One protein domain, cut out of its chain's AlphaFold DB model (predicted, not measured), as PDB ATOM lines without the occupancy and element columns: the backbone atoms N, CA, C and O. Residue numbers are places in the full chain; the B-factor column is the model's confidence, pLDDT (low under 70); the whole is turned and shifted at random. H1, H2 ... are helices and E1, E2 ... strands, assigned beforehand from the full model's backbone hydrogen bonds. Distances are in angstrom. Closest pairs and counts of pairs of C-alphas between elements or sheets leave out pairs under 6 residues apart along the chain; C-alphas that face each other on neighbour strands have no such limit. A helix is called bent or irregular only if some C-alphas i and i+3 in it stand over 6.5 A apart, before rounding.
ATOM      1  N   LEU A   2     -52.693  51.808 -10.866       51.28
ATOM      2  CA  LEU A   2     -53.358  51.736  -9.552       51.28
ATOM      3  C   LEU A   2     -54.294  52.924  -9.283       51.28
ATOM      4  O   LEU A   2     -55.407  52.717  -8.821       51.28
ATOM      5  N   GLU A   3     -53.897  54.143  -9.654       54.50
ATOM      6  CA  GLU A   3     -54.768  55.326  -9.569       54.50
ATOM      7  C   GLU A   3     -56.008  55.211 -10.471       54.50
ATOM      8  O   GLU A   3     -57.087  55.623 -10.073       54.50
ATOM      9  N   GLU A   4     -55.888  54.585 -11.645       58.12
ATOM     10  CA  GLU A   4     -57.012  54.349 -12.572       58.12
ATOM     11  C   GLU A   4     -57.945  53.220 -12.093       58.12
ATOM     12  O   GLU A   4     -59.157  53.259 -12.313       58.12
ATOM     13  N   LEU A   5     -57.399  52.215 -11.397       57.28
ATOM     14  CA  LEU A   5     -58.182  51.184 -10.706       57.28
ATOM     15  C   LEU A   5     -58.897  51.748  -9.468       57.28
ATOM     16  O   LEU A   5     -60.022  51.344  -9.187       57.28
ATOM     17  N   ALA A   6     -58.266  52.687  -8.758       51.50
ATOM     18  CA  ALA A   6     -58.803  53.335  -7.560       51.50
ATOM     19  C   ALA A   6     -59.727  54.531  -7.862       51.50
ATOM     20  O   ALA A   6     -60.510  54.940  -7.003       51.50
ATOM     21  N   ALA A   7     -59.659  55.106  -9.067       49.56
ATOM     22  CA  ALA A   7     -60.508  56.214  -9.484       49.56
ATOM     23  C   ALA A   7     -61.966  55.753  -9.654       49.56
ATOM     24  O   ALA A   7     -62.293  54.952 -10.537       49.56
ATOM     25  N   GLY A   8     -62.855  56.293  -8.813       44.72
ATOM     26  CA  GLY A   8     -64.295  56.029  -8.851       44.72
ATOM     27  C   GLY A   8     -64.960  56.366 -10.196       44.72
ATOM     28  O   GLY A   8     -64.426  57.097 -11.029       44.72
ATOM     29  N   SER A   9     -66.172  55.846 -10.395       43.66
ATOM     30  CA  SER A   9     -66.950  55.815 -11.652       43.66
ATOM     31  C   SER A   9     -67.366  57.169 -12.263       43.66
ATOM     32  O   SER A   9     -68.060  57.192 -13.275       43.66
ATOM     33  N   GLY A  10     -66.948  58.306 -11.696       41.50
ATOM     34  CA  GLY A  10     -67.335  59.652 -12.145       41.50
ATOM     35  C   GLY A  10     -66.539  60.218 -13.329       41.50
ATOM     36  O   GLY A  10     -66.860  61.302 -13.812       41.50
ATOM     37  N   ARG A  11     -65.500  59.523 -13.810       41.78
ATOM     38  CA  ARG A  11     -64.638  59.995 -14.905       41.78
ATOM     39  C   ARG A  11     -64.900  59.156 -16.159       41.78
ATOM     40  O   ARG A  11     -64.679  57.948 -16.131       41.78
ATOM     41  N   ARG A  12     -65.376  59.778 -17.253       40.38
ATOM     42  CA  ARG A  12     -65.457  59.123 -18.577       40.38
ATOM     43  C   ARG A  12     -64.069  58.585 -18.916       40.38
ATOM     44  O   ARG A  12     -63.130  59.368 -19.055       40.38
ATOM     45  N   ARG A  13     -63.947  57.260 -18.994       57.12
ATOM     46  CA  ARG A  13     -62.692  56.589 -19.326       57.12
ATOM     47  C   ARG A  13     -62.545  56.550 -20.847       57.12
ATOM     48  O   ARG A  13     -63.534  56.276 -21.527       57.12
ATOM     49  N   PRO A  14     -61.357  56.821 -21.398       48.41
ATOM     50  CA  PRO A  14     -61.056  56.439 -22.767       48.41
ATOM     51  C   PRO A  14     -61.087  54.907 -22.856       48.41
ATOM     52  O   PRO A  14     -60.332  54.239 -22.152       48.41
ATOM     53  N   ASP A  15     -61.968  54.347 -23.686       61.28
ATOM     54  CA  ASP A  15     -61.955  52.922 -24.054       61.28
ATOM     55  C   ASP A  15     -60.918  52.694 -25.161       61.28
ATOM     56  O   ASP A  15     -61.216  52.300 -26.288       61.28
ATOM     57  N   THR A  16     -59.689  53.115 -24.878       75.38
ATOM     58  CA  THR A  16     -58.576  53.051 -25.815       75.38
ATOM     59  C   THR A  16     -57.671  51.885 -25.444       75.38
ATOM     60  O   THR A  16     -57.529  51.510 -24.276       75.38
ATOM     61  N   THR A  17     -57.060  51.276 -26.458       80.25
ATOM     62  CA  THR A  17     -56.227  50.074 -26.320       80.25
ATOM     63  C   THR A  17     -55.105  50.241 -25.283       80.25
ATOM     64  O   THR A  17     -54.814  49.305 -24.535       80.25
ATOM     65  N   ASP A  18     -54.525  51.438 -25.198       82.12
ATOM     66  CA  ASP A  18     -53.464  51.845 -24.267       82.12
ATOM     67  C   ASP A  18     -53.922  51.990 -22.806       82.12
ATOM     68  O   ASP A  18     -53.088  52.012 -21.903       82.12
ATOM     69  N   VAL A  19     -55.232  52.026 -22.546       81.25
ATOM     70  CA  VAL A  19     -55.811  52.037 -21.192       81.25
ATOM     71  C   VAL A  19     -56.396  50.669 -20.840       81.25
ATOM     72  O   VAL A  19     -56.147  50.145 -19.751       81.25
ATOM     73  N   ALA A  20     -57.133  50.052 -21.766       81.50
ATOM     74  CA  ALA A  20     -57.835  48.794 -21.527       81.50
ATOM     75  C   ALA A  20     -56.878  47.619 -21.253       81.50
ATOM     76  O   ALA A  20     -57.089  46.864 -20.300       81.50
ATOM     77  N   GLN A  21     -55.801  47.473 -22.037       87.75
ATOM     78  CA  GLN A  21     -54.861  46.360 -21.855       87.75
ATOM     79  C   GLN A  21     -54.081  46.451 -20.525       87.75
ATOM     80  O   GLN A  21     -54.034  45.441 -19.815       87.75
ATOM     81  N   PRO A  22     -53.529  47.615 -20.113       90.44
ATOM     82  CA  PRO A  22     -52.915  47.764 -18.790       90.44
ATOM     83  C   PRO A  22     -53.849  47.495 -17.612       90.44
ATOM     84  O   PRO A  22     -53.429  46.885 -16.627       90.44
ATOM     85  N   LEU A  23     -55.113  47.916 -17.700       86.50
ATOM     86  CA  LEU A  23     -56.098  47.629 -16.655       86.50
ATOM     87  C   LEU A  23     -56.403  46.133 -16.562       86.50
ATOM     88  O   LEU A  23     -56.416  45.584 -15.459       86.50
ATOM     89  N   LEU A  24     -56.589  45.462 -17.702       86.44
ATOM     90  CA  LEU A  24     -56.822  44.020 -17.743       86.44
ATOM     91  C   LEU A  24     -55.654  43.244 -17.123       86.44
ATOM     92  O   LEU A  24     -55.872  42.380 -16.278       86.44
ATOM     93  N   PHE A  25     -54.418  43.589 -17.478       91.88
ATOM     94  CA  PHE A  25     -53.229  42.980 -16.884       91.88
ATOM     95  C   PHE A  25     -53.165  43.170 -15.373       91.88
ATOM     96  O   PHE A  25     -52.887  42.216 -14.652       91.88
ATOM     97  N   ALA A  26     -53.451  44.375 -14.876       89.50
ATOM     98  CA  ALA A  26     -53.433  44.635 -13.443       89.50
ATOM     99  C   ALA A  26     -54.469  43.773 -12.697       89.50
ATOM    100  O   ALA A  26     -54.163  43.229 -11.635       89.50
ATOM    101  N   VAL A  27     -55.655  43.571 -13.286       87.75
ATOM    102  CA  VAL A  27     -56.664  42.631 -12.767       87.75
ATOM    103  C   VAL A  27     -56.137  41.194 -12.779       87.75
ATOM    104  O   VAL A  27     -56.221  40.512 -11.762       87.75
ATOM    105  N   GLN A  28     -55.552  40.732 -13.886       92.38
ATOM    106  CA  GLN A  28     -55.014  39.369 -13.998       92.38
ATOM    107  C   GLN A  28     -53.900  39.095 -12.984       92.38
ATOM    108  O   GLN A  28     -53.918  38.073 -12.301       92.38
ATOM    109  N   VAL A  29     -52.960  40.032 -12.840       93.19
ATOM    110  CA  VAL A  29     -51.885  39.980 -11.842       93.19
ATOM    111  C   VAL A  29     -52.462  39.912 -10.428       93.19
ATOM    112  O   VAL A  29     -52.047  39.062  -9.638       93.19
ATOM    113  N   GLY A  30     -53.446  40.762 -10.119       89.81
ATOM    114  CA  GLY A  30     -54.127  40.774  -8.824       89.81
ATOM    115  C   GLY A  30     -54.818  39.447  -8.510       89.81
ATOM    116  O   GLY A  30     -54.615  38.892  -7.435       89.81
ATOM    117  N   LEU A  31     -55.566  38.889  -9.465       90.50
ATOM    118  CA  LEU A  31     -56.255  37.607  -9.299       90.50
ATOM    119  C   LEU A  31     -55.276  36.445  -9.087       90.50
ATOM    120  O   LEU A  31     -55.470  35.643  -8.180       90.50
ATOM    121  N   VAL A  32     -54.186  36.372  -9.857       90.81
ATOM    122  CA  VAL A  32     -53.134  35.364  -9.629       90.81
ATOM    123  C   VAL A  32     -52.492  35.533  -8.250       90.81
ATOM    124  O   VAL A  32     -52.209  34.537  -7.582       90.81
ATOM    125  N   ALA A  33     -52.245  36.769  -7.807       88.94
ATOM    126  CA  ALA A  33     -51.692  37.029  -6.479       88.94
ATOM    127  C   ALA A  33     -52.644  36.561  -5.365       88.94
ATOM    128  O   ALA A  33     -52.188  35.931  -4.412       88.94
ATOM    129  N   VAL A  34     -53.952  36.790  -5.522       89.56
ATOM    130  CA  VAL A  34     -54.987  36.276  -4.611       89.56
ATOM    131  C   VAL A  34     -54.979  34.747  -4.600       89.56
ATOM    132  O   VAL A  34     -54.822  34.157  -3.537       89.56
ATOM    133  N   LEU A  35     -55.040  34.089  -5.762       88.50
ATOM    134  CA  LEU A  35     -55.004  32.620  -5.845       88.50
ATOM    135  C   LEU A  35     -53.783  32.036  -5.113       88.50
ATOM    136  O   LEU A  35     -53.918  31.103  -4.321       88.50
ATOM    137  N   ARG A  36     -52.605  32.644  -5.298       89.12
ATOM    138  CA  ARG A  36     -51.373  32.256  -4.592       89.12
ATOM    139  C   ARG A  36     -51.463  32.440  -3.082       89.12
ATOM    140  O   ARG A  36     -50.984  31.575  -2.350       89.12
ATOM    141  N   ALA A  37     -52.035  33.553  -2.621       87.31
ATOM    142  CA  ALA A  37     -52.220  33.830  -1.197       87.31
ATOM    143  C   ALA A  37     -53.126  32.787  -0.524       87.31
ATOM    144  O   ALA A  37     -52.922  32.461   0.641       87.31
ATOM    145  N   HIS A  38     -54.047  32.196  -1.287       85.12
ATOM    146  CA  HIS A  38     -54.920  31.104  -0.857       85.12
ATOM    147  C   HIS A  38     -54.347  29.702  -1.123       85.12
ATOM    148  O   HIS A  38     -55.079  28.720  -1.118       85.12
ATOM    149  N   GLY A  39     -53.041  29.581  -1.371       88.19
ATOM    150  CA  GLY A  39     -52.376  28.284  -1.529       88.19
ATOM    151  C   GLY A  39     -52.575  27.612  -2.891       88.19
ATOM    152  O   GLY A  39     -51.924  26.601  -3.156       88.19
ATOM    153  N   ILE A  40     -53.372  28.192  -3.794       88.38
ATOM    154  CA  ILE A  40     -53.568  27.670  -5.148       88.38
ATOM    155  C   ILE A  40     -52.334  28.009  -5.989       88.38
ATOM    156  O   ILE A  40     -52.051  29.167  -6.310       88.38
ATOM    157  N   ARG A  41     -51.578  26.974  -6.358       87.19
ATOM    158  CA  ARG A  41     -50.359  27.097  -7.164       87.19
ATOM    159  C   ARG A  41     -50.582  26.503  -8.545       87.19
ATOM    160  O   ARG A  41     -50.830  25.310  -8.682       87.19
ATOM    161  N   ALA A  42     -50.448  27.335  -9.573       92.00
ATOM    162  CA  ALA A  42     -50.491  26.874 -10.952       92.00
ATOM    163  C   ALA A  42     -49.280  25.973 -11.266       92.00
ATOM    164  O   ALA A  42     -48.146  26.298 -10.912       92.00
ATOM    165  N   ALA A  43     -49.529  24.854 -11.950       91.94
ATOM    166  CA  ALA A  43     -48.486  23.958 -12.464       91.94
ATOM    167  C   ALA A  43     -47.955  24.389 -13.846       91.94
ATOM    168  O   ALA A  43     -46.897  23.924 -14.291       91.94
ATOM    169  N   GLY A  44     -48.687  25.281 -14.514       94.88
ATOM    170  CA  GLY A  44     -48.291  25.929 -15.749       94.88
ATOM    171  C   GLY A  44     -49.142  27.159 -16.050       94.88
ATOM    172  O   GLY A  44     -50.198  27.355 -15.450       94.88
ATOM    173  N   ALA A  45     -48.667  27.988 -16.975       96.88
ATOM    174  CA  ALA A  45     -49.349  29.190 -17.430       96.88
ATOM    175  C   ALA A  45     -49.321  29.290 -18.959       96.88
ATOM    176  O   ALA A  45     -48.325  28.958 -19.602       96.88
ATOM    177  N   VAL A  46     -50.423  29.785 -19.520       96.44
ATOM    178  CA  VAL A  46     -50.573  30.159 -20.928       96.44
ATOM    179  C   VAL A  46     -51.350  31.469 -20.983       96.44
ATOM    180  O   VAL A  46     -52.285  31.677 -20.209       96.44
ATOM    181  N   GLY A  47     -50.947  32.370 -21.871       93.06
ATOM    182  CA  GLY A  47     -51.647  33.622 -22.128       93.06
ATOM    183  C   GLY A  47     -52.117  33.697 -23.572       93.06
ATOM    184  O   GLY A  47     -51.619  32.983 -24.435       93.06
ATOM    185  N   HIS A  48     -53.078  34.571 -23.854       92.81
ATOM    186  CA  HIS A  48     -53.493  34.867 -25.225       92.81
ATOM    187  C   HIS A  48     -53.228  36.328 -25.526       92.81
ATOM    188  O   HIS A  48     -53.731  37.198 -24.811       92.81
ATOM    189  N   SER A  49     -52.447  36.593 -26.575       94.06
ATOM    190  CA  SER A  49     -52.108  37.954 -26.985       94.06
ATOM    191  C   SER A  49     -51.530  38.752 -25.799       94.06
ATOM    192  O   SER A  49     -50.537  38.329 -25.211       94.06
ATOM    193  N   ALA A  50     -52.178  39.851 -25.388       92.12
ATOM    194  CA  ALA A  50     -51.797  40.667 -24.226       92.12
ATOM    195  C   ALA A  50     -51.712  39.877 -22.904       92.12
ATOM    196  O   ALA A  50     -50.967  40.246 -21.999       92.12
ATOM    197  N   GLY A  51     -52.472  38.784 -22.784       94.50
ATOM    198  CA  GLY A  51     -52.447  37.919 -21.607       94.50
ATOM    199  C   GLY A  51     -51.123  37.170 -21.429       94.50
ATOM    200  O   GLY A  51     -50.853  36.689 -20.330       94.50
ATOM    201  N   GLU A  52     -50.272  37.079 -22.462       96.81
ATOM    202  CA  GLU A  52     -48.948  36.449 -22.340       96.81
ATOM    203  C   GLU A  52     -48.029  37.200 -21.365       96.81
ATOM    204  O   GLU A  52     -47.226  36.565 -20.694       96.81
ATOM    205  N   MET A  53     -48.193  38.512 -21.166       97.00
ATOM    206  CA  MET A  53     -47.401  39.277 -20.190       97.00
ATOM    207  C   MET A  53     -47.752  38.868 -18.758       97.00
ATOM    208  O   MET A  53     -46.863  38.697 -17.921       97.00
ATOM    209  N   ALA A  54     -49.044  38.673 -18.473       96.19
ATOM    210  CA  ALA A  54     -49.505  38.177 -17.180       96.19
ATOM    211  C   ALA A  54     -49.078  36.717 -16.966       96.19
ATOM    212  O   ALA A  54     -48.633  36.367 -15.874       96.19
ATOM    213  N   ALA A  55     -49.144  35.879 -18.005       96.81
ATOM    214  CA  ALA A  55     -48.706  34.486 -17.943       96.81
ATOM    215  C   ALA A  55     -47.182  34.354 -17.754       96.81
ATOM    216  O   ALA A  55     -46.744  33.548 -16.936       96.81
ATOM    217  N   ALA A  56     -46.379  35.177 -18.433       97.38
ATOM    218  CA  ALA A  56     -44.926  35.223 -18.277       97.38
ATOM    219  C   ALA A  56     -44.515  35.715 -16.880       97.38
ATOM    220  O   ALA A  56     -43.612  35.144 -16.263       97.38
ATOM    221  N   TRP A  57     -45.207  36.728 -16.343       97.25
ATOM    222  CA  TRP A  57     -45.024  37.159 -14.955       97.25
ATOM    223  C   TRP A  57     -45.424  36.065 -13.963       97.25
ATOM    224  O   TRP A  57     -44.672  35.750 -13.040       97.25
ATOM    225  N   ALA A  58     -46.580  35.430 -14.171       96.19
ATOM    226  CA  ALA A  58     -47.019  34.326 -13.334       96.19
ATOM    227  C   ALA A  58     -45.975  33.202 -13.365       96.19
ATOM    228  O   ALA A  58     -45.565  32.727 -12.311       96.19
ATOM    229  N   ALA A  59     -45.457  32.831 -14.535       96.50
ATOM    230  CA  ALA A  59     -44.430  31.804 -14.672       96.50
ATOM    231  C   ALA A  59     -43.075  32.175 -14.046       96.50
ATOM    232  O   ALA A  59     -42.197  31.319 -13.964       96.50
ATOM    233  N   GLY A  60     -42.882  33.422 -13.601       95.94
ATOM    234  CA  GLY A  60     -41.599  33.919 -13.109       95.94
ATOM    235  C   GLY A  60     -40.567  34.124 -14.221       95.94
ATOM    236  O   GLY A  60     -39.380  34.256 -13.934       95.94
ATOM    237  N   ALA A  61     -41.003  34.133 -15.485       96.69
ATOM    238  CA  ALA A  61     -40.152  34.408 -16.636       96.69
ATOM    239  C   ALA A  61     -39.898  35.914 -16.815       96.69
ATOM    240  O   ALA A  61     -38.866  36.309 -17.349       96.69
ATOM    241  N   LEU A  62     -40.811  36.758 -16.317       96.81
ATOM    242  CA  LEU A  62     -40.637  38.206 -16.219       96.81
ATOM    243  C   LEU A  62     -40.928  38.707 -14.801       96.81
ATOM    244  O   LEU A  62     -41.874  38.268 -14.147       96.81
ATOM    245  N   GLY A  63     -40.152  39.694 -14.348       94.94
ATOM    246  CA  GLY A  63     -40.530  40.517 -13.197       94.94
ATOM    247  C   GLY A  63     -41.756  41.382 -13.508       94.94
ATOM    248  O   GLY A  63     -42.035  41.669 -14.674       94.94
ATOM    249  N   LEU A  64     -42.481  41.816 -12.470       94.81
ATOM    250  CA  LEU A  64     -43.706  42.613 -12.630       94.81
ATOM    251  C   LEU A  64     -43.448  43.906 -13.418       94.81
ATOM    252  O   LEU A  64     -44.184  44.202 -14.357       94.81
ATOM    253  N   ASP A  65     -42.368  44.618 -13.090       91.94
ATOM    254  CA  ASP A  65     -41.990  45.870 -13.755       91.94
ATOM    255  C   ASP A  65     -41.683  45.655 -15.240       91.94
ATOM    256  O   ASP A  65     -42.117  46.434 -16.089       91.94
ATOM    257  N   THR A  66     -40.988  44.565 -15.577       94.00
ATOM    258  CA  THR A  66     -40.676  44.220 -16.969       94.00
ATOM    259  C   THR A  66     -41.940  43.850 -17.739       94.00
ATOM    260  O   THR A  66     -42.149  44.357 -18.836       94.00
ATOM    261  N   ALA A  67     -42.815  43.017 -17.167       95.94
ATOM    262  CA  ALA A  67     -44.081  42.645 -17.799       95.94
ATOM    263  C   ALA A  67     -44.992  43.867 -18.023       95.94
ATOM    264  O   ALA A  67     -45.571  44.019 -19.100       95.94
ATOM    265  N   ALA A  68     -45.054  44.782 -17.049       93.94
ATOM    266  CA  ALA A  68     -45.781  46.040 -17.168       93.94
ATOM    267  C   ALA A  68     -45.169  46.963 -18.235       93.94
ATOM    268  O   ALA A  68     -45.910  47.528 -19.039       93.94
ATOM    269  N   LYS A  69     -43.833  47.084 -18.295       93.62
ATOM    270  CA  LYS A  69     -43.129  47.851 -19.340       93.62
ATOM    271  C   LYS A  69     -43.487  47.336 -20.731       93.62
ATOM    272  O   LYS A  69     -43.854  48.129 -21.597       93.62
ATOM    273  N   VAL A  70     -43.408  46.018 -20.927       96.19
ATOM    274  CA  VAL A  70     -43.730  45.371 -22.205       96.19
ATOM    275  C   VAL A  70     -45.170  45.665 -22.615       96.19
ATOM    276  O   VAL A  70     -45.429  46.081 -23.743       96.19
ATOM    277  N   LEU A  71     -46.105  45.491 -21.682       95.62
ATOM    278  CA  LEU A  71     -47.517  45.732 -21.930       95.62
ATOM    279  C   LEU A  71     -47.814  47.186 -22.300       95.62
ATOM    280  O   LEU A  71     -48.536  47.431 -23.263       95.62
ATOM    281  N   VAL A  72     -47.267  48.144 -21.547       91.75
ATOM    282  CA  VAL A  72     -47.496  49.573 -21.792       91.75
ATOM    283  C   VAL A  72     -46.958  49.961 -23.166       91.75
ATOM    284  O   VAL A  72     -47.726  50.486 -23.970       91.75
ATOM    285  N   ALA A  73     -45.701  49.620 -23.469       93.00
ATOM    286  CA  ALA A  73     -45.080  49.924 -24.759       93.00
ATOM    287  C   ALA A  73     -45.882  49.338 -25.934       93.00
ATOM    288  O   ALA A  73     -46.177  50.033 -26.904       93.00
ATOM    289  N   ARG A  74     -46.320  48.077 -25.811       93.81
ATOM    290  CA  ARG A  74     -47.184  47.425 -26.802       93.81
ATOM    291  C   ARG A  74     -48.518  48.139 -26.972       93.81
ATOM    292  O   ARG A  74     -48.923  48.412 -28.096       93.81
ATOM    293  N   SER A  75     -49.223  48.383 -25.872       91.75
ATOM    294  CA  SER A  75     -50.583  48.924 -25.911       91.75
ATOM    295  C   SER A  75     -50.615  50.334 -26.517       91.75
ATOM    296  O   SER A  75     -51.505  50.634 -27.310       91.75
ATOM    297  N   GLN A  76     -49.587  51.146 -26.246       89.69
ATOM    298  CA  GLN A  76     -49.383  52.461 -26.857       89.69
ATOM    299  C   GLN A  76     -49.087  52.361 -28.357       89.69
ATOM    300  O   GLN A  76     -49.722  53.055 -29.150       89.69
ATOM    301  N   ALA A  77     -48.183  51.463 -28.764       89.44
ATOM    302  CA  ALA A  77     -47.882  51.237 -30.178       89.44
ATOM    303  C   ALA A  77     -49.119  50.751 -30.959       89.44
ATOM    304  O   ALA A  77     -49.383  51.189 -32.077       89.44
ATOM    305  N   GLN A  78     -49.932  49.879 -30.361       91.56
ATOM    306  CA  GLN A  78     -51.177  49.417 -30.974       91.56
ATOM    307  C   GLN A  78     -52.212  50.541 -31.097       91.56
ATOM    308  O   GLN A  78     -52.856  50.662 -32.139       91.56
ATOM    309  N   ALA A  79     -52.344  51.386 -30.071       87.19
ATOM    310  CA  ALA A  79     -53.265  52.519 -30.079       87.19
ATOM    311  C   ALA A  79     -52.922  53.576 -31.149       87.19
ATOM    312  O   ALA A  79     -53.813  54.300 -31.586       87.19
ATOM    313  N   SER A  80     -51.668  53.654 -31.616       85.62
ATOM    314  CA  SER A  80     -51.269  54.585 -32.684       85.62
ATOM    315  C   SER A  80     -51.618  54.117 -34.102       85.62
ATOM    316  O   SER A  80     -51.343  54.832 -35.066       85.62
ATOM    317  N   MET A 156     -49.688  45.811 -38.109       96.88
ATOM    318  CA  MET A 156     -48.722  45.961 -37.037       96.88
ATOM    319  C   MET A 156     -47.285  46.187 -37.532       96.88
ATOM    320  O   MET A 156     -46.483  46.690 -36.755       96.88
ATOM    321  N   ASP A 157     -46.938  45.836 -38.781       96.62
ATOM    322  CA  ASP A 157     -45.560  45.880 -39.326       96.62
ATOM    323  C   ASP A 157     -44.833  47.220 -39.096       96.62
ATOM    324  O   ASP A 157     -43.685  47.192 -38.644       96.62
ATOM    325  N   PRO A 158     -45.476  48.392 -39.287       96.44
ATOM    326  CA  PRO A 158     -44.837  49.686 -39.041       96.44
ATOM    327  C   PRO A 158     -44.448  49.942 -37.577       96.44
ATOM    328  O   PRO A 158     -43.662  50.845 -37.305       96.44
ATOM    329  N   LEU A 159     -44.998  49.183 -36.626       95.62
ATOM    330  CA  LEU A 159     -44.746  49.365 -35.196       95.62
ATOM    331  C   LEU A 159     -43.451  48.696 -34.726       95.62
ATOM    332  O   LEU A 159     -43.045  48.917 -33.587       95.62
ATOM    333  N   ARG A 160     -42.827  47.858 -35.567       96.44
ATOM    334  CA  ARG A 160     -41.704  47.001 -35.174       96.44
ATOM    335  C   ARG A 160     -40.567  47.787 -34.539       96.44
ATOM    336  O   ARG A 160     -40.234  47.538 -33.386       96.44
ATOM    337  N   ASP A 161     -39.981  48.717 -35.283       95.19
ATOM    338  CA  ASP A 161     -38.746  49.376 -34.854       95.19
ATOM    339  C   ASP A 161     -38.991  50.235 -33.604       95.19
ATOM    340  O   ASP A 161     -38.262  50.120 -32.623       95.19
ATOM    341  N   GLY A 162     -40.109  50.971 -33.568       94.56
ATOM    342  CA  GLY A 162     -40.502  51.752 -32.392       94.56
ATOM    343  C   GLY A 162     -40.771  50.898 -31.147       94.56
ATOM    344  O   GLY A 162     -40.426  51.301 -30.036       94.56
ATOM    345  N   LEU A 163     -41.351  49.703 -31.309       94.81
ATOM    346  CA  LEU A 163     -41.543  48.772 -30.198       94.81
ATOM    347  C   LEU A 163     -40.206  48.204 -29.708       94.81
ATOM    348  O   LEU A 163     -39.977  48.167 -28.502       94.81
ATOM    349  N   LEU A 164     -39.330  47.771 -30.617       96.12
ATOM    350  CA  LEU A 164     -38.009  47.235 -30.273       96.12
ATOM    351  C   LEU A 164     -37.187  48.265 -29.488       96.12
ATOM    352  O   LEU A 164     -36.652  47.932 -28.428       96.12
ATOM    353  N   ASP A 165     -37.175  49.515 -29.946       94.31
ATOM    354  CA  ASP A 165     -36.491  50.622 -29.277       94.31
ATOM    355  C   ASP A 165     -37.080  50.905 -27.885       94.31
ATOM    356  O   ASP A 165     -36.343  51.059 -26.908       94.31
ATOM    357  N   ALA A 166     -38.413  50.925 -27.755       94.12
ATOM    358  CA  ALA A 166     -39.084  51.166 -26.476       94.12
ATOM    359  C   ALA A 166     -38.828  50.049 -25.446       94.12
ATOM    360  O   ALA A 166     -38.711  50.300 -24.237       94.12
ATOM    361  N   LEU A 167     -38.742  48.798 -25.905       93.56
ATOM    362  CA  LEU A 167     -38.476  47.648 -25.046       93.56
ATOM    363  C   LEU A 167     -37.002  47.573 -24.640       93.56
ATOM    364  O   LEU A 167     -36.726  47.320 -23.459       93.56
ATOM    365  N   GLY A 168     -36.081  47.870 -25.561       91.88
ATOM    366  CA  GLY A 168     -34.642  47.737 -25.351       91.88
ATOM    367  C   GLY A 168     -34.256  46.330 -24.882       91.88
ATOM    368  O   GLY A 168     -34.934  45.344 -25.176       91.88
ATOM    369  N   GLU A 169     -33.181  46.226 -24.101       91.00
ATOM    370  CA  GLU A 169     -32.797  44.955 -23.481       91.00
ATOM    371  C   GLU A 169     -33.750  44.587 -22.331       91.00
ATOM    372  O   GLU A 169     -33.814  45.259 -21.295       91.00
ATOM    373  N   LEU A 170     -34.490  43.490 -22.507       92.62
ATOM    374  CA  LEU A 170     -35.378  42.937 -21.488       92.62
ATOM    375  C   LEU A 170     -34.655  41.884 -20.648       92.62
ATOM    376  O   LEU A 170     -33.968  41.006 -21.161       92.62
ATOM    377  N   LYS A 171     -34.866  41.937 -19.333       87.38
ATOM    378  CA  LYS A 171     -34.351  40.936 -18.392       87.38
ATOM    379  C   LYS A 171     -35.380  39.825 -18.205       87.38
ATOM    380  O   LYS A 171     -36.167  39.870 -17.257       87.38
ATOM    381  N   ALA A 172     -35.381  38.866 -19.123       93.00
ATOM    382  CA  ALA A 172     -36.140  37.633 -18.984       93.00
ATOM    383  C   ALA A 172     -35.343  36.586 -18.192       93.00
ATOM    384  O   ALA A 172     -34.118  36.500 -18.300       93.00
ATOM    385  N   THR A 173     -36.031  35.800 -17.372       94.25
ATOM    386  CA  THR A 173     -35.436  34.755 -16.533       94.25
ATOM    387  C   THR A 173     -36.038  33.397 -16.849       94.25
ATOM    388  O   THR A 173     -37.084  33.283 -17.485       94.25
ATOM    389  N   ARG A 174     -35.377  32.332 -16.391       96.69
ATOM    390  CA  ARG A 174     -35.927  30.982 -16.510       96.69
ATOM    391  C   ARG A 174     -37.267  30.897 -15.771       96.69
ATOM    392  O   ARG A 174     -37.347  31.257 -14.596       96.69
ATOM    393  N   ALA A 175     -38.286  30.384 -16.451       95.94
ATOM    394  CA  ALA A 175     -39.596  30.130 -15.879       95.94
ATOM    395  C   ALA A 175     -39.502  29.113 -14.726       95.94
ATOM    396  O   ALA A 175     -38.783  28.113 -14.799       95.94
ATOM    397  N   GLN A 176     -40.242  29.377 -13.654       94.50
ATOM    398  CA  GLN A 176     -40.305  28.562 -12.435       94.50
ATOM    399  C   GLN A 176     -41.423  27.511 -12.491       94.50
ATOM    400  O   GLN A 176     -41.495  26.626 -11.641       94.50
ATOM    401  N   MET A 177     -42.286  27.597 -13.502       94.81
ATOM    402  CA  MET A 177     -43.287  26.592 -13.854       94.81
ATOM    403  C   MET A 177     -43.378  26.459 -15.375       94.81
ATOM    404  O   MET A 177     -42.737  27.212 -16.110       94.81
ATOM    405  N   ARG A 178     -44.177  25.502 -15.860       97.19
ATOM    406  CA  ARG A 178     -44.389  25.317 -17.299       97.19
ATOM    407  C   ARG A 178     -44.992  26.587 -17.898       97.19
ATOM    408  O   ARG A 178     -45.999  27.083 -17.404       97.19
ATOM    409  N   TYR A 179     -44.396  27.096 -18.965       97.25
ATOM    410  CA  TYR A 179     -44.895  28.267 -19.673       97.25
ATOM    411  C   TYR A 179     -45.109  27.904 -21.136       97.25
ATOM    412  O   TYR A 179     -44.146  27.606 -21.843       97.25
ATOM    413  N   ALA A 180     -46.368  27.879 -21.569       97.69
ATOM    414  CA  ALA A 180     -46.716  27.679 -22.969       97.69
ATOM    415  C   ALA A 180     -46.972  29.029 -23.633       97.69
ATOM    416  O   ALA A 180     -47.795  29.819 -23.170       97.69
ATOM    417  N   SER A 181     -46.260  29.272 -24.727       97.50
ATOM    418  CA  SER A 181     -46.328  30.513 -25.485       97.50
ATOM    419  C   SER A 181     -47.322  30.364 -26.623       97.50
ATOM    420  O   SER A 181     -47.136  29.539 -27.521       97.50
ATOM    421  N   ALA A 182     -48.359  31.198 -26.621       96.25
ATOM    422  CA  ALA A 182     -49.305  31.253 -27.731       96.25
ATOM    423  C   ALA A 182     -48.702  31.962 -28.955       96.25
ATOM    424  O   ALA A 182     -49.237  31.867 -30.051       96.25
ATOM    425  N   THR A 183     -47.552  32.615 -28.809       97.38
ATOM    426  CA  THR A 183     -46.790  33.171 -29.935       97.38
ATOM    427  C   THR A 183     -46.042  32.091 -30.727       97.38
ATOM    428  O   THR A 183     -45.806  32.252 -31.923       97.38
ATOM    429  N   THR A 184     -45.643  30.991 -30.076       96.00
ATOM    430  CA  THR A 184     -44.831  29.921 -30.692       96.00
ATOM    431  C   THR A 184     -45.547  28.578 -30.789       96.00
ATOM    432  O   THR A 184     -45.060  27.714 -31.507       96.00
ATOM    433  N   GLY A 185     -46.657  28.380 -30.067       94.81
ATOM    434  CA  GLY A 185     -47.352  27.090 -29.969       94.81
ATOM    435  C   GLY A 185     -46.605  26.054 -29.116       94.81
ATOM    436  O   GLY A 185     -46.954  24.876 -29.102       94.81
ATOM    437  N   THR A 186     -45.558  26.468 -28.394       95.44
ATOM    438  CA  THR A 186     -44.618  25.569 -27.707       95.44
ATOM    439  C   THR A 186     -44.403  25.951 -26.244       95.44
ATOM    440  O   THR A 186     -44.690  27.074 -25.822       95.44
ATOM    441  N   LEU A 187     -43.862  25.012 -25.459       96.69
ATOM    442  CA  LEU A 187     -43.313  25.320 -24.137       96.69
ATOM    443  C   LEU A 187     -41.993  26.077 -24.290       96.69
ATOM    444  O   LEU A 187     -41.117  25.639 -25.035       96.69
ATOM    445  N   LEU A 188     -41.842  27.178 -23.557       96.88
ATOM    446  CA  LEU A 188     -40.612  27.968 -23.520       96.88
ATOM    447  C   LEU A 188     -39.917  27.847 -22.166       96.88
ATOM    448  O   LEU A 188     -40.548  27.592 -21.136       96.88
ATOM    449  N   THR A 189     -38.602  28.058 -22.164       94.19
ATOM    450  CA  THR A 189     -37.810  28.064 -20.928       94.19
ATOM    451  C   THR A 189     -37.911  29.387 -20.170       94.19
ATOM    452  O   THR A 189     -37.571  29.432 -18.989       94.19
ATOM    453  N   GLY A 190     -38.406  30.445 -20.815       93.19
ATOM    454  CA  GLY A 190     -38.632  31.781 -20.267       93.19
ATOM    455  C   GLY A 190     -37.534  32.785 -20.622       93.19
ATOM    456  O   GLY A 190     -37.797  33.980 -20.641       93.19
ATOM    457  N   THR A 191     -36.325  32.332 -20.968       93.88
ATOM    458  CA  THR A 191     -35.209  33.220 -21.347       93.88
ATOM    459  C   THR A 191     -35.324  33.767 -22.769       93.88
ATOM    460  O   THR A 191     -34.576  34.661 -23.140       93.88
ATOM    461  N   GLU A 192     -36.255  33.242 -23.565       94.94
ATOM    462  CA  GLU A 192     -36.498  33.625 -24.957       94.94
ATOM    463  C   GLU A 192     -37.358  34.900 -25.103       94.94
ATOM    464  O   GLU A 192     -37.618  35.329 -26.224       94.94
ATOM    465  N   LEU A 193     -37.839  35.494 -23.999       96.81
ATOM    466  CA  LEU A 193     -38.820  36.595 -23.989       96.81
ATOM    467  C   LEU A 193     -38.186  37.984 -24.197       96.81
ATOM    468  O   LEU A 193     -38.388  38.902 -23.394       96.81
ATOM    469  N   ASP A 194     -37.411  38.123 -25.269       95.94
ATOM    470  CA  ASP A 194     -36.760  39.366 -25.686       95.94
ATOM    471  C   ASP A 194     -37.700  40.324 -26.451       95.94
ATOM    472  O   ASP A 194     -38.892  40.064 -26.644       95.94
ATOM    473  N   ALA A 195     -37.186  41.486 -26.866       96.31
ATOM    474  CA  ALA A 195     -37.975  42.476 -27.599       96.31
ATOM    475  C   ALA A 195     -38.513  41.941 -28.943       96.31
ATOM    476  O   ALA A 195     -39.633  42.282 -29.331       96.31
ATOM    477  N   ASP A 196     -37.764  41.069 -29.631       96.69
ATOM    478  CA  ASP A 196     -38.217  40.463 -30.887       96.69
ATOM    479  C   ASP A 196     -39.340  39.443 -30.648       96.69
ATOM    480  O   ASP A 196     -40.299  39.384 -31.420       96.69
ATOM    481  N   TYR A 197     -39.295  38.696 -29.544       98.12
ATOM    482  CA  TYR A 197     -40.405  37.852 -29.115       98.12
ATOM    483  C   TYR A 197     -41.689  38.662 -28.919       98.12
ATOM    484  O   TYR A 197     -42.733  38.281 -29.447       98.12
ATOM    485  N   TRP A 198     -41.630  39.801 -28.224       97.81
ATOM    486  CA  TRP A 198     -42.820  40.631 -27.994       97.81
ATOM    487  C   TRP A 198     -43.317  41.336 -29.257       97.81
ATOM    488  O   TRP A 198     -44.525  41.514 -29.428       97.81
ATOM    489  N   TRP A 199     -42.418  41.651 -30.192       97.50
ATOM    490  CA  TRP A 199     -42.797  42.035 -31.549       97.50
ATOM    491  C   TRP A 199     -43.550  40.908 -32.271       97.50
ATOM    492  O   TRP A 199     -44.635  41.127 -32.814       97.50
ATOM    493  N   ARG A 200     -43.036  39.673 -32.224       97.81
ATOM    494  CA  ARG A 200     -43.717  38.504 -32.795       97.81
ATOM    495  C   ARG A 200     -45.065  38.239 -32.124       97.81
ATOM    496  O   ARG A 200     -46.017  37.978 -32.848       97.81
ATOM    497  N   ASN A 201     -45.184  38.380 -30.803       97.75
ATOM    498  CA  ASN A 201     -46.455  38.275 -30.075       97.75
ATOM    499  C   ASN A 201     -47.495  39.285 -30.582       97.75
ATOM    500  O   ASN A 201     -48.675  38.963 -30.701       97.75
ATOM    501  N   LEU A 202     -47.067  40.507 -30.896       95.44
ATOM    502  CA  LEU A 202     -47.931  41.567 -31.412       95.44
ATOM    503  C   LEU A 202     -48.358  41.291 -32.870       95.44
ATOM    504  O   LEU A 202     -49.519  41.511 -33.225       95.44
ATOM    505  N   ARG A 203     -47.436  40.793 -33.703       96.75
ATOM    506  CA  ARG A 203     -47.608  40.664 -35.161       96.75
ATOM    507  C   ARG A 203     -48.145  39.316 -35.646       96.75
ATOM    508  O   ARG A 203     -48.859  39.278 -36.649       96.75
ATOM    509  N   ARG A 204     -47.733  38.207 -35.035       97.56
ATOM    510  CA  ARG A 204     -48.028  36.847 -35.515       97.56
ATOM    511  C   ARG A 204     -49.367  36.342 -34.967       97.56
ATOM    512  O   ARG A 204     -49.808  36.845 -33.932       97.56
ATOM    513  N   PRO A 205     -50.001  35.361 -35.638       97.50
ATOM    514  CA  PRO A 205     -51.236  34.762 -35.154       97.50
ATOM    515  C   PRO A 205     -51.055  34.138 -33.769       97.50
ATOM    516  O   PRO A 205     -50.022  33.533 -33.487       97.50
ATOM    517  N   VAL A 206     -52.078  34.240 -32.923       97.81
ATOM    518  CA  VAL A 206     -52.090  33.611 -31.597       97.81
ATOM    519  C   VAL A 206     -52.433  32.123 -31.715       97.81
ATOM    520  O   VAL A 206     -53.570  31.770 -32.008       97.81
ATOM    521  N   LEU A 207     -51.481  31.239 -31.440       96.75
ATOM    522  CA  LEU A 207     -51.601  29.775 -31.459       96.75
ATOM    523  C   LEU A 207     -52.061  29.229 -30.097       96.75
ATOM    524  O   LEU A 207     -51.407  28.387 -29.480       96.75
ATOM    525  N   PHE A 208     -53.176  29.748 -29.581       94.50
ATOM    526  CA  PHE A 208     -53.626  29.431 -28.223       94.50
ATOM    527  C   PHE A 208     -54.055  27.970 -28.064       94.50
ATOM    528  O   PHE A 208     -53.721  27.359 -27.050       94.50
ATOM    529  N   GLY A 209     -54.745  27.406 -29.062       90.06
ATOM    530  CA  GLY A 209     -55.168  26.005 -29.024       90.06
ATOM    531  C   GLY A 209     -53.979  25.049 -28.901       90.06
ATOM    532  O   GLY A 209     -53.985  24.161 -28.054       90.06
ATOM    533  N   GLU A 210     -52.918  25.290 -29.675       92.25
ATOM    534  CA  GLU A 210     -51.692  24.491 -29.606       92.25
ATOM    535  C   GLU A 210     -50.955  24.696 -28.274       92.25
ATOM    536  O   GLU A 210     -50.562  23.728 -27.630       92.25
ATOM    537  N   ALA A 211     -50.816  25.939 -27.804       94.12
ATOM    538  CA  ALA A 211     -50.146  26.223 -26.535       94.12
ATOM    539  C   ALA A 211     -50.861  25.581 -25.327       94.12
ATOM    540  O   ALA A 211     -50.207  25.032 -24.437       94.12
ATOM    541  N   ALA A 212     -52.196  25.612 -25.300       91.81
ATOM    542  CA  ALA A 212     -52.985  24.928 -24.278       91.81
ATOM    543  C   ALA A 212     -52.794  23.405 -24.347       91.81
ATOM    544  O   ALA A 212     -52.610  22.756 -23.314       91.81
ATOM    545  N   GLU A 213     -52.740  22.852 -25.558       89.94
ATOM    546  CA  GLU A 213     -52.488  21.431 -25.775       89.94
ATOM    547  C   GLU A 213     -51.109  21.000 -25.264       89.94
ATOM    548  O   GLU A 213     -50.991  19.969 -24.605       89.94
ATOM    549  N   ARG A 214     -50.071  21.831 -25.428       94.31
ATOM    550  CA  ARG A 214     -48.747  21.553 -24.843       94.31
ATOM    551  C   ARG A 214     -48.763  21.467 -23.322       94.31
ATOM    552  O   ARG A 214     -48.025  20.669 -22.749       94.31
ATOM    553  N   LEU A 215     -49.580  22.274 -22.645       91.88
ATOM    554  CA  LEU A 215     -49.743  22.156 -21.191       91.88
ATOM    555  C   LEU A 215     -50.468  20.866 -20.812       91.88
ATOM    556  O   LEU A 215     -50.079  20.232 -19.826       91.88
ATOM    557  N   ARG A 216     -51.465  20.458 -21.609       91.19
ATOM    558  CA  ARG A 216     -52.181  19.189 -21.442       91.19
ATOM    559  C   ARG A 216     -51.240  17.997 -21.595       91.19
ATOM    560  O   ARG A 216     -51.155  17.166 -20.693       91.19
ATOM    561  N   GLU A 217     -50.466  17.959 -22.679       92.00
ATOM    562  CA  GLU A 217     -49.417  16.958 -22.933       92.00
ATOM    563  C   GLU A 217     -48.375  16.920 -21.805       92.00
ATOM    564  O   GLU A 217     -47.875  15.858 -21.440       92.00
ATOM    565  N   ALA A 218     -48.081  18.073 -21.200       88.94
ATOM    566  CA  ALA A 218     -47.152  18.191 -20.083       88.94
ATOM    567  C   ALA A 218     -47.759  17.846 -18.705       88.94
ATOM    568  O   ALA A 218     -47.074  18.014 -17.687       88.94
ATOM    569  N   GLY A 219     -49.005  17.359 -18.663       88.50
ATOM    570  CA  GLY A 219     -49.668  16.827 -17.471       88.50
ATOM    571  C   GLY A 219     -50.604  17.800 -16.746       88.50
ATOM    572  O   GLY A 219     -50.990  17.519 -15.614       88.50
ATOM    573  N   CYS A 220     -50.963  18.938 -17.347       88.81
ATOM    574  CA  CYS A 220     -51.980  19.831 -16.785       88.81
ATOM    575  C   CYS A 220     -53.382  19.339 -17.177       88.81
ATOM    576  O   CYS A 220     -53.688  19.230 -18.360       88.81
ATOM    577  N   SER A 221     -54.237  19.054 -16.194       84.00
ATOM    578  CA  SER A 221     -55.600  18.536 -16.412       84.00
ATOM    579  C   SER A 221     -56.705  19.523 -16.033       84.00
ATOM    580  O   SER A 221     -57.828  19.401 -16.509       84.00
ATOM    581  N   VAL A 222     -56.386  20.510 -15.195       85.94
ATOM    582  CA  VAL A 222     -57.302  21.566 -14.756       85.94
ATOM    583  C   VAL A 222     -56.719  22.893 -15.197       85.94
ATOM    584  O   VAL A 222     -55.552  23.176 -14.915       85.94
ATOM    585  N   PHE A 223     -57.524  23.724 -15.851       82.31
ATOM    586  CA  PHE A 223     -57.109  25.081 -16.154       82.31
ATOM    587  C   PHE A 223     -58.167  26.084 -15.724       82.31
ATOM    588  O   PHE A 223     -59.370  25.839 -15.782       82.31
ATOM    589  N   VAL A 224     -57.668  27.237 -15.300       86.50
ATOM    590  CA  VAL A 224     -58.445  28.325 -14.726       86.50
ATOM    591  C   VAL A 224     -58.216  29.555 -15.593       86.50
ATOM    592  O   VAL A 224     -57.081  30.014 -15.733       86.50
ATOM    593  N   GLU A 225     -59.282  30.085 -16.196       89.44
ATOM    594  CA  GLU A 225     -59.216  31.361 -16.912       89.44
ATOM    595  C   GLU A 225     -59.107  32.499 -15.890       89.44
ATOM    596  O   GLU A 225     -59.985  32.678 -15.049       89.44
TER     597      GLU A 225
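Overview. This is residues 2 to 80 and 156 to 225 of the 667 residues of the protein "Type I polyketide synthase WcbR family protein" of Streptomyces ipomoeae 91-03 (UniProt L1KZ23). A small sheet of three short strands is sandwiched between H7 on one face and H3 on the other, and H3, at the middle of the domain, also packs on the long H2 and on H4. Further out from the sheet, H5 packs on H4 and H6 on H5, while the short H1 lies near H2 and residues 6 to 12 stick out. The printed part has 149 residues with seven named helices and three named strands, in the order H1 H2 E1 H3 H4 H5 E2 E3 H6 H7; the sheet, in the order E1 E2 E3, is mixed, and the class is mostly helix. The whole is compact, with a radius of gyration of the C-alphas of 15.4 A and spans of 44 by 37 by 26 A.

Along the chain. H1 is residues 2 to 6, beginning at C-alpha 2 (-53.358, 51.736, -9.552). H2, residues 17 to 37, is 30.2 A long; it is neither bent nor irregular, but only just: C-alphas 18 and 21 are 6.2 A apart. E1 is residues 44 to 46, H3 residues 51 to 58, and H4 residues 64 to 79, 22.2 A long. H5, residues 156 to 167, is 15.9 A long and irregular, with C-alphas 158 and 161 7.4 A apart. E2 is residues 178 to 181, E3 residues 186 to 188 and H6 residues 195 to 203. H7, residues 208 to 217, is 14.2 A long and ends at C-alpha 217 (-49.417, 16.958, -22.933).

Arrangement. H4 is the hub. It forms a helical hairpin with H3, a shallow tilt of 9 degrees, the closest C-alphas being Met 53 and Ala 67, 5.3 A. H2 touches H4 with residues 17 to 22 alone, closest at the C-alphas of Asp 18 and Ser 75, 4.4 A. H5 touches H6, closest at the C-alphas of Leu 164 and Ala 195, 5.5 A. H3 and H7 lie on opposite faces of the sheet, three layers with helices on both sides, at heights over the sheet of 7.5 A and 7.3 A. E1 and E2 are parallel, with N 45 and O 178 at 2.8 A; the hairpin E2 and E3 is antiparallel, with N 181 and O 186 at 2.9 A. Every O i to N i+4 pair is within hydrogen-bond range in H1, H3, H4, H6 and H7, against 16 of 17 in H2 and 5 of 8 in H5.

Size, cuts and confidence. The C-alphas farthest apart, Gly 10 and Glu 217, are 47.5 A apart. Residues 81 to 155 are not printed; C-alphas 80 and 156 are 10.0 A apart across this cut. Of the links printed whole, none is long. Residues 2 to 15 are under pLDDT 70.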